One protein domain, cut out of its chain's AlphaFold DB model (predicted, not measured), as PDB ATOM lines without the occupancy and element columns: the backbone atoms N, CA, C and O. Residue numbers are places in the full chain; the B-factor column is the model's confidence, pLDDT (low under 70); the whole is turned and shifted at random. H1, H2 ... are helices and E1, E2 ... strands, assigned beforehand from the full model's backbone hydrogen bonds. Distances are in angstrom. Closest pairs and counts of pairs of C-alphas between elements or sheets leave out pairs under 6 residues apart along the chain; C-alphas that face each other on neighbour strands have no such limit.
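This is residues 126 to 191 of the 386 residues of an uncharacterized protein of Coprococcus comes ATCC 27758 (UniProt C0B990). A single twisted sheet of four strands makes the wall of this domain: the long hairpin of E3 and E4 is joined along E4 by the shorter hairpin of E1 and E2. The link of residues 149 to 170 passes over one face of the sheet on its way from E2 to E3 at the opposite edge, and the short helix H1 sits by the E2 edge, near Arg 148. The printed part has 66 residues, with one named helix and four named strands in the order H1, E1, E2, E3, E4; across the sheet the order is E2, E1, E4, E3, all antiparallel. The class is mostly strand, though under half of the residues are in named elements. The whole is compact, with a radius of gyration of the C-alphas of 11.3 A, and spans 32 by 28 by 16 A.

H1 is residues 126 to 130, 6.0 A long from first to last C-alpha, and begins at C-alpha 126 at (16.215, -42.573, 38.171). E1 is residues 136 to 139, 10.1 A long. E2 is residues 145 to 148, 7.1 A long. E3 is residues 171 to 178, 22.5 A long, and begins at C-alpha 171 at (35.828, -55.924, 44.626). E4 is residues 181 to 188, 23.8 A long, and ends at C-alpha 188 at (37.397, -53.578, 41.049).

H1 only grazes the sheet, with its residues 126 to 130. The closest C-alphas of H1 and E2 are those of Glu 130 and Arg 148, 6.1 A apart. H1 and E1 are near each other, with 5 pairs of C-alphas within 10 A. In H1 every O i to N i+4 pair is within hydrogen-bond range. E1 and E2 form a hairpin, antiparallel at 158 degrees, with N 138 and O 147 at 2.9 A. E1 and E4 are antiparallel at 159 degrees, with N 137 and O 184 at 2.9 A and N 184 and O 137 at 2.8 A. E3 and E4 form a hairpin, antiparallel at 157 degrees, with N 172 and O 187 at 2.8 A and N 183 and O 176 at 2.9 A. The edge strands E2 and E3 are apart. From edge to edge the strands' lines turn by 60 degrees. Residues 165 to 166 pair with residues 172 to 173 of E3, antiparallel.

The two C-alphas farthest apart are those of Asp 180 and His 191, at 34.0 A. The printed part has no cut. The link from E2 to E3, 22 residues, is long; the other three are tight. The mean pLDDT of the printed part is 83.5, and residues 160 to 163 and residue 168 are under 70.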
ATOM      1  N   VAL A 126      16.207 -41.147  37.834       83.38
ATOM      2  CA  VAL A 126      16.215 -42.573  38.171       83.38
ATOM      3  C   VAL A 126      16.767 -43.362  36.993       83.38
ATOM      4  O   VAL A 126      17.712 -44.116  37.168       83.38
ATOM      5  N   GLU A 127      16.282 -43.105  35.781       84.62
ATOM      6  CA  GLU A 127      16.741 -43.783  34.570       84.62
ATOM      7  C   GLU A 127      18.215 -43.479  34.264       84.62
ATOM      8  O   GLU A 127      18.967 -44.373  33.876       84.62
ATOM      9  N   LEU A 128      18.658 -42.233  34.478       85.06
ATOM     10  CA  LEU A 128      20.067 -41.855  34.336       85.06
ATOM     11  C   LEU A 128      20.951 -42.559  35.375       85.06
ATOM     12  O   LEU A 128      22.044 -43.019  35.048       85.06
ATOM     13  N   TYR A 129      20.478 -42.642  36.620       87.31
ATOM     14  CA  TYR A 129      21.184 -43.327  37.695       87.31
ATOM     15  C   TYR A 129      21.202 -44.844  37.489       87.31
ATOM     16  O   TYR A 129      22.206 -45.484  37.757       87.31
ATOM     17  N   GLU A 130      20.144 -45.443  36.954       87.38
ATOM     18  CA  GLU A 130      20.134 -46.864  36.608       87.38
ATOM     19  C   GLU A 130      21.095 -47.182  35.456       87.38
ATOM     20  O   GLU A 130      21.759 -48.219  35.472       87.38
ATOM     21  N   ALA A 131      21.199 -46.285  34.470       87.38
ATOM     22  CA  ALA A 131      22.048 -46.447  33.291       87.38
ATOM     23  C   ALA A 131      23.539 -46.141  33.533       87.38
ATOM     24  O   ALA A 131      24.346 -46.284  32.613       87.38
ATOM     25  N   THR A 132      23.926 -45.715  34.738       85.31
ATOM     26  CA  THR A 132      25.331 -45.442  35.055       85.31
ATOM     27  C   THR A 132      26.194 -46.705  34.977       85.31
ATOM     28  O   THR A 132      25.825 -47.793  35.431       85.31
ATOM     29  N   THR A 133      27.398 -46.543  34.429       84.62
ATOM     30  CA  THR A 133      28.431 -47.588  34.385       84.62
ATOM     31  C   THR A 133      29.100 -47.806  35.742       84.62
ATOM     32  O   THR A 133      29.875 -48.743  35.902       84.62
ATOM     33  N   LEU A 134      28.849 -46.928  36.717       84.31
ATOM     34  CA  LEU A 134      29.361 -47.076  38.072       84.31
ATOM     35  C   LEU A 134      28.495 -48.076  38.841       84.31
ATOM     36  O   LEU A 134      27.314 -47.815  39.058       84.31
ATOM     37  N   ALA A 135      29.088 -49.170  39.322       88.25
ATOM     38  CA  ALA A 135      28.433 -50.072  40.266       88.25
ATOM     39  C   ALA A 135      28.154 -49.325  41.580       88.25
ATOM     40  O   ALA A 135      29.029 -49.192  42.433       88.25
ATOM     41  N   SER A 136      26.951 -48.769  41.710       90.94
ATOM     42  CA  SER A 136      26.537 -47.946  42.845       90.94
ATOM     43  C   SER A 136      25.077 -48.145  43.256       90.94
ATOM     44  O   SER A 136      24.227 -48.522  42.440       90.94
ATOM     45  N   CYS A 137      24.816 -47.881  44.537       90.81
ATOM     46  CA  CYS A 137      23.503 -47.924  45.175       90.81
ATOM     47  C   CYS A 137      23.313 -46.712  46.100       90.81
ATOM     48  O   CYS A 137      24.276 -46.208  46.681       90.81
ATOM     49  N   ILE A 138      22.065 -46.286  46.299       89.81
ATOM     50  CA  ILE A 138      21.675 -45.316  47.333       89.81
ATOM     51  C   ILE A 138      20.816 -46.043  48.357       89.81
ATOM     52  O   ILE A 138      19.861 -46.723  47.983       89.81
ATOM     53  N   ALA A 139      21.150 -45.897  49.636       89.69
ATOM     54  CA  ALA A 139      20.446 -46.524  50.745       89.69
ATOM     55  C   ALA A 139      19.851 -45.491  51.710       89.69
ATOM     56  O   ALA A 139      20.386 -44.391  51.846       89.69
ATOM     57  N   ASP A 140      18.763 -45.866  52.385       89.12
ATOM     58  CA  ASP A 140      18.152 -45.094  53.471       89.12
ATOM     59  C   ASP A 140      19.041 -45.079  54.735       89.12
ATOM     60  O   ASP A 140      20.086 -45.733  54.809       89.12
ATOM     61  N   GLN A 141      18.615 -44.346  55.766       85.50
ATOM     62  CA  GLN A 141      19.316 -44.285  57.059       85.50
ATOM     63  C   GLN A 141      19.410 -45.648  57.776       85.50
ATOM     64  O   GLN A 141      20.284 -45.839  58.617       85.50
ATOM     65  N   ASN A 142      18.544 -46.605  57.428       82.56
ATOM     66  CA  ASN A 142      18.550 -47.965  57.968       82.56
ATOM     67  C   ASN A 142      19.403 -48.930  57.121       82.56
ATOM     68  O   ASN A 142      19.470 -50.120  57.430       82.56
ATOM     69  N   GLY A 143      20.045 -48.443  56.052       77.12
ATOM     70  CA  GLY A 143      20.863 -49.240  55.140       77.12
ATOM     71  C   GLY A 143      20.074 -50.032  54.092       77.12
ATOM     72  O   GLY A 143      20.653 -50.897  53.434       77.12
ATOM     73  N   ARG A 144      18.775 -49.760  53.903       85.50
ATOM     74  CA  ARG A 144      17.959 -50.369  52.840       85.50
ATOM     75  C   ARG A 144      18.184 -49.650  51.521       85.50
ATOM     76  O   ARG A 144      18.041 -48.435  51.444       85.50
ATOM     77  N   ILE A 145      18.499 -50.406  50.476       87.31
ATOM     78  CA  ILE A 145      18.771 -49.866  49.142       87.31
ATOM     79  C   ILE A 145      17.469 -49.365  48.512       87.31
ATOM     80  O   ILE A 145      16.517 -50.126  48.360       87.31
ATOM     81  N   LEU A 146      17.450 -48.084  48.152       87.31
ATOM     82  CA  LEU A 146      16.334 -47.397  47.502       87.31
ATOM     83  C   LEU A 146      16.522 -47.310  45.987       87.31
ATOM     84  O   LEU A 146      15.567 -47.471  45.235       87.31
ATOM     85  N   LEU A 147      17.752 -47.047  45.539       88.00
ATOM     86  CA  LEU A 147      18.102 -46.925  44.123       88.00
ATOM     87  C   LEU A 147      19.349 -47.746  43.826       88.00
ATOM     88  O   LEU A 147      20.281 -47.790  44.632       88.00
ATOM     89  N   ARG A 148      19.373 -48.371  42.649       89.69
ATOM     90  CA  ARG A 148      20.429 -49.292  42.232       89.69
ATOM     91  C   ARG A 148      20.769 -49.064  40.765       89.69
ATOM     92  O   ARG A 148      19.889 -49.065  39.913       89.69
ATOM     93  N   SER A 149      22.054 -48.897  40.477       91.44
ATOM     94  CA  SER A 149      22.562 -48.927  39.100       91.44
ATOM     95  C   SER A 149      22.488 -50.339  38.512       91.44
ATOM     96  O   SER A 149      22.664 -51.321  39.230       91.44
ATOM     97  N   ARG A 150      22.319 -50.476  37.193       86.94
ATOM     98  CA  ARG A 150      22.326 -51.797  36.528       86.94
ATOM     99  C   ARG A 150      23.655 -52.539  36.669       86.94
ATOM    100  O   ARG A 150      23.689 -53.760  36.584       86.94
ATOM    101  N   THR A 151      24.738 -51.799  36.881       83.81
ATOM    102  CA  THR A 151      26.091 -52.342  37.050       83.81
ATOM    103  C   THR A 151      26.353 -52.820  38.490       83.81
ATOM    104  O   THR A 151      27.354 -53.485  38.741       83.81
ATOM    105  N   ALA A 152      25.476 -52.499  39.452       83.81
ATOM    106  CA  ALA A 152      25.605 -52.920  40.847       83.81
ATOM    107  C   ALA A 152      25.023 -54.323  41.091       83.81
ATOM    108  O   ALA A 152      23.806 -54.512  41.023       83.81
ATOM    109  N   GLY A 153      25.886 -55.275  41.463       79.44
ATOM    110  CA  GLY A 153      25.505 -56.644  41.831       79.44
ATOM    111  C   GLY A 153      24.547 -56.704  43.024       79.44
ATOM    112  O   GLY A 153      24.603 -55.863  43.925       79.44
ATOM    113  N   GLU A 154      23.627 -57.674  43.025       77.06
ATOM    114  CA  GLU A 154      22.573 -57.819  44.047       77.06
ATOM    115  C   GLU A 154      23.124 -57.949  45.476       77.06
ATOM    116  O   GLU A 154      22.485 -57.512  46.432       77.06
ATOM    117  N   ASP A 155      24.346 -58.455  45.591       75.94
ATOM    118  CA  ASP A 155      25.149 -58.669  46.790       75.94
ATOM    119  C   ASP A 155      25.787 -57.397  47.377       75.94
ATOM    120  O   ASP A 155      26.371 -57.449  48.464       75.94
ATOM    121  N   MET A 156      25.666 -56.240  46.712       79.12
ATOM    122  CA  MET A 156      26.111 -54.967  47.282       79.12
ATOM    123  C   MET A 156      25.289 -54.618  48.526       79.12
ATOM    124  O   MET A 156      24.093 -54.341  48.435       79.12
ATOM    125  N   VAL A 157      25.954 -54.561  49.680       81.44
ATOM    126  CA  VAL A 157      25.371 -54.169  50.971       81.44
ATOM    127  C   VAL A 157      26.028 -52.883  51.457       81.44
ATOM    128  O   VAL A 157      27.220 -52.675  51.240       81.44
ATOM    129  N   CYS A 158      25.265 -52.021  52.137       79.44
ATOM    130  CA  CYS A 158      25.808 -50.823  52.773       79.44
ATOM    131  C   CYS A 158      26.809 -51.209  53.873       79.44
ATOM    132  O   CYS A 158      26.402 -51.798  54.881       79.44
ATOM    133  N   PRO A 159      28.098 -50.852  53.746       79.44
ATOM    134  CA  PRO A 159      29.030 -50.988  54.847       79.44
ATOM    135  C   PRO A 159      28.602 -50.109  56.022       79.44
ATOM    136  O   PRO A 159      28.253 -48.937  55.838       79.44
ATOM    137  N   LYS A 160      28.642 -50.671  57.232       69.88
ATOM    138  CA  LYS A 160      28.394 -49.924  58.469       69.88
ATOM    139  C   LYS A 160      29.618 -49.061  58.805       69.88
ATOM    140  O   LYS A 160      30.756 -49.500  58.635       69.88
ATOM    141  N   ASP A 161      29.373 -47.840  59.274       66.38
ATOM    142  CA  ASP A 161      30.381 -46.925  59.836       66.38
ATOM    143  C   ASP A 161      31.521 -46.500  58.885       66.38
ATOM    144  O   ASP A 161      32.676 -46.392  59.299       66.38
ATOM    145  N   GLY A 162      31.233 -46.274  57.596       61.69
ATOM    146  CA  GLY A 162      32.197 -45.695  56.639       61.69
ATOM    147  C   GLY A 162      33.425 -46.566  56.332       61.69
ATOM    148  O   GLY A 162      34.380 -46.107  55.702       61.69
ATOM    149  N   LYS A 163      33.429 -47.829  56.771       68.38
ATOM    150  CA  LYS A 163      34.482 -48.800  56.460       68.38
ATOM    151  C   LYS A 163      34.238 -49.398  55.081       68.38
ATOM    152  O   LYS A 163      33.118 -49.760  54.761       68.38
ATOM    153  N   SER A 164      35.279 -49.559  54.270       76.12
ATOM    154  CA  SER A 164      35.150 -50.277  52.997       76.12
ATOM    155  C   SER A 164      35.267 -51.789  53.199       76.12
ATOM    156  O   SER A 164      36.198 -52.235  53.873       76.12
ATOM    157  N   ILE A 165      34.384 -52.567  52.577       81.12
ATOM    158  CA  ILE A 165      34.427 -54.035  52.557       81.12
ATOM    159  C   ILE A 165      35.198 -54.460  51.309       81.12
ATOM    160  O   ILE A 165      34.884 -54.012  50.210       81.12
ATOM    161  N   VAL A 166      36.217 -55.304  51.467       78.81
ATOM    162  CA  VAL A 166      36.965 -55.878  50.341       78.81
ATOM    163  C   VAL A 166      36.619 -57.355  50.248       78.81
ATOM    164  O   VAL A 166      36.848 -58.101  51.199       78.81
ATOM    165  N   TYR A 167      36.064 -57.765  49.114       77.19
ATOM    166  CA  TYR A 167      35.694 -59.146  48.841       77.19
ATOM    167  C   TYR A 167      36.902 -59.949  48.320       77.19
ATOM    168  O   TYR A 167      37.854 -59.369  47.784       77.19
ATOM    169  N   PRO A 168      36.898 -61.291  48.468       69.88
ATOM    170  CA  PRO A 168      37.979 -62.160  47.984       69.88
ATOM    171  C   PRO A 168      38.203 -62.093  46.468       69.88
ATOM    172  O   PRO A 168      39.302 -62.366  45.989       69.88
ATOM    173  N   ASP A 169      37.174 -61.703  45.720       73.31
ATOM    174  CA  ASP A 169      37.235 -61.441  44.287       73.31
ATOM    175  C   ASP A 169      37.877 -60.080  43.957       73.31
ATOM    176  O   ASP A 169      37.906 -59.688  42.802       73.31
ATOM    177  N   GLY A 170      38.396 -59.329  44.928       74.88
ATOM    178  CA  GLY A 170      39.042 -58.042  44.694       74.88
ATOM    179  C   GLY A 170      38.085 -56.874  44.448       74.88
ATOM    180  O   GLY A 170      38.567 -55.785  44.134       74.88
ATOM    181  N   MET A 171      36.770 -57.042  44.606       82.38
ATOM    182  CA  MET A 171      35.828 -55.924  44.626       82.38
ATOM    183  C   MET A 171      35.876 -55.213  45.984       82.38
ATOM    184  O   MET A 171      35.793 -55.836  47.043       82.38
ATOM    185  N   ARG A 172      36.020 -53.887  45.975       86.88
ATOM    186  CA  ARG A 172      35.965 -53.039  47.168       86.88
ATOM    187  C   ARG A 172      34.676 -52.238  47.165       86.88
ATOM    188  O   ARG A 172      34.516 -51.346  46.342       86.88
ATOM    189  N   ILE A 173      33.801 -52.506  48.123       88.19
ATOM    190  CA  ILE A 173      32.585 -51.730  48.357       88.19
ATOM    191  C   ILE A 173      32.876 -50.651  49.396       88.19
ATOM    192  O   ILE A 173      33.352 -50.946  50.493       88.19
ATOM    193  N   SER A 174      32.578 -49.403  49.062       88.38
ATOM    194  CA  SER A 174      32.736 -48.244  49.944       88.38
ATOM    195  C   SER A 174      31.404 -47.519  50.109       88.38
ATOM    196  O   SER A 174      30.541 -47.608  49.237       88.38
ATOM    197  N   SER A 175      31.237 -46.798  51.219       88.62
ATOM    198  CA  SER A 175      30.076 -45.938  51.456       88.62
ATOM    199  C   SER A 175      30.465 -44.550  51.943       88.62
ATOM    200  O   SER A 175      31.486 -44.366  52.605       88.62
ATOM    201  N   ALA A 176      29.620 -43.572  51.625       87.75
ATOM    202  CA  ALA A 176      29.709 -42.211  52.131       87.75
ATOM    203  C   ALA A 176      28.317 -41.711  52.559       87.75
ATOM    204  O   ALA A 176      27.327 -42.020  51.886       87.75
ATOM    205  N   PRO A 177      28.214 -40.955  53.666       87.81
ATOM    206  CA  PRO A 177      26.941 -40.416  54.126       87.81
ATOM    207  C   PRO A 177      26.439 -39.301  53.201       87.81
ATOM    208  O   PRO A 177      27.210 -38.465  52.729       87.81
ATOM    209  N   ILE A 178      25.127 -39.268  52.985       87.69
ATOM    210  CA  ILE A 178      24.385 -38.176  52.344       87.69
ATOM    211  C   ILE A 178      23.301 -37.674  53.309       87.69
ATOM    212  O   ILE A 178      23.042 -38.306  54.330       87.69
ATOM    213  N   LYS A 179      22.659 -36.537  52.997       82.00
ATOM    214  CA  LYS A 179      21.702 -35.861  53.897       82.00
ATOM    215  C   LYS A 179      20.644 -36.808  54.496       82.00
ATOM    216  O   LYS A 179      20.368 -36.701  55.682       82.00
ATOM    217  N   ASP A 180      20.136 -37.749  53.697       84.06
ATOM    218  CA  ASP A 180      19.090 -38.703  54.090       84.06
ATOM    219  C   ASP A 180      19.469 -40.167  53.787       84.06
ATOM    220  O   ASP A 180      18.663 -40.934  53.264       84.06
ATOM    221  N   GLY A 181      20.707 -40.573  54.096       87.31
ATOM    222  CA  GLY A 181      21.141 -41.967  53.939       87.31
ATOM    223  C   GLY A 181      22.600 -42.113  53.525       87.31
ATOM    224  O   GLY A 181      23.460 -41.358  53.977       87.31
ATOM    225  N   PHE A 182      22.888 -43.075  52.646       89.31
ATOM    226  CA  PHE A 182      24.248 -43.381  52.193       89.31
ATOM    227  C   PHE A 182      24.313 -43.607  50.683       89.31
ATOM    228  O   PHE A 182      23.412 -44.201  50.093       89.31
ATOM    229  N   VAL A 183      25.417 -43.188  50.064       89.38
ATOM    230  CA  VAL A 183      25.812 -43.642  48.725       89.38
ATOM    231  C   VAL A 183      26.848 -44.748  48.862       89.38
ATOM    232  O   VAL A 183      27.767 -44.641  49.673       89.38
ATOM    233  N   ILE A 184      26.692 -45.811  48.084       90.62
ATOM    234  CA  ILE A 184      27.538 -47.002  48.096       90.62
ATOM    235  C   ILE A 184      28.077 -47.197  46.683       90.62
ATOM    236  O   ILE A 184      27.310 -47.098  45.727       90.62
ATOM    237  N   TRP A 185      29.366 -47.492  46.530       90.75
ATOM    238  CA  TRP A 185      29.961 -47.809  45.229       90.75
ATOM    239  C   TRP A 185      30.990 -48.934  45.333       90.75
ATOM    240  O   TRP A 185      31.584 -49.152  46.390       90.75
ATOM    241  N   GLY A 186      31.165 -49.667  44.235       88.50
ATOM    242  CA  GLY A 186      32.102 -50.775  44.105       88.50
ATOM    243  C   GLY A 186      33.249 -50.463  43.146       88.50
ATOM    244  O   GLY A 186      33.011 -50.070  42.006       88.50
ATOM    245  N   ASP A 187      34.482 -50.708  43.588       86.62
ATOM    246  CA  ASP A 187      35.709 -50.580  42.797       86.62
ATOM    247  C   ASP A 187      36.353 -51.960  42.576       86.62
ATOM    248  O   ASP A 187      36.606 -52.690  43.534       86.62
ATOM    249  N   ASN A 188      36.678 -52.329  41.334       83.88
ATOM    250  CA  ASN A 188      37.397 -53.578  41.049       83.88
ATOM    251  C   ASN A 188      38.921 -53.386  41.193       83.88
ATOM    252  O   ASN A 188      39.567 -52.744  40.363       83.88
ATOM    253  N   LEU A 189      39.513 -53.983  42.230       83.69
ATOM    254  CA  LEU A 189      40.942 -53.905  42.547       83.69
ATOM    255  C   LEU A 189      41.766 -55.102  42.039       83.69
ATOM    256  O   LEU A 189      42.980 -55.132  42.274       83.69
ATOM    257  N   GLN A 190      41.172 -56.082  41.344       83.88
ATOM    258  CA  GLN A 190      41.899 -57.274  40.873       83.88
ATOM    259  C   GLN A 190      43.078 -56.898  39.973       83.88
ATOM    260  O   GLN A 190      44.206 -57.352  40.178       83.88
ATOM    261  N   HIS A 191      42.822 -56.034  38.987       85.31
ATOM    262  CA  HIS A 191      43.835 -55.614  38.026       85.31
ATOM    263  C   HIS A 191      44.985 -54.872  38.720       85.31
ATOM    264  O   HIS A 191      46.153 -55.164  38.467       85.31
TER     265      HIS A 191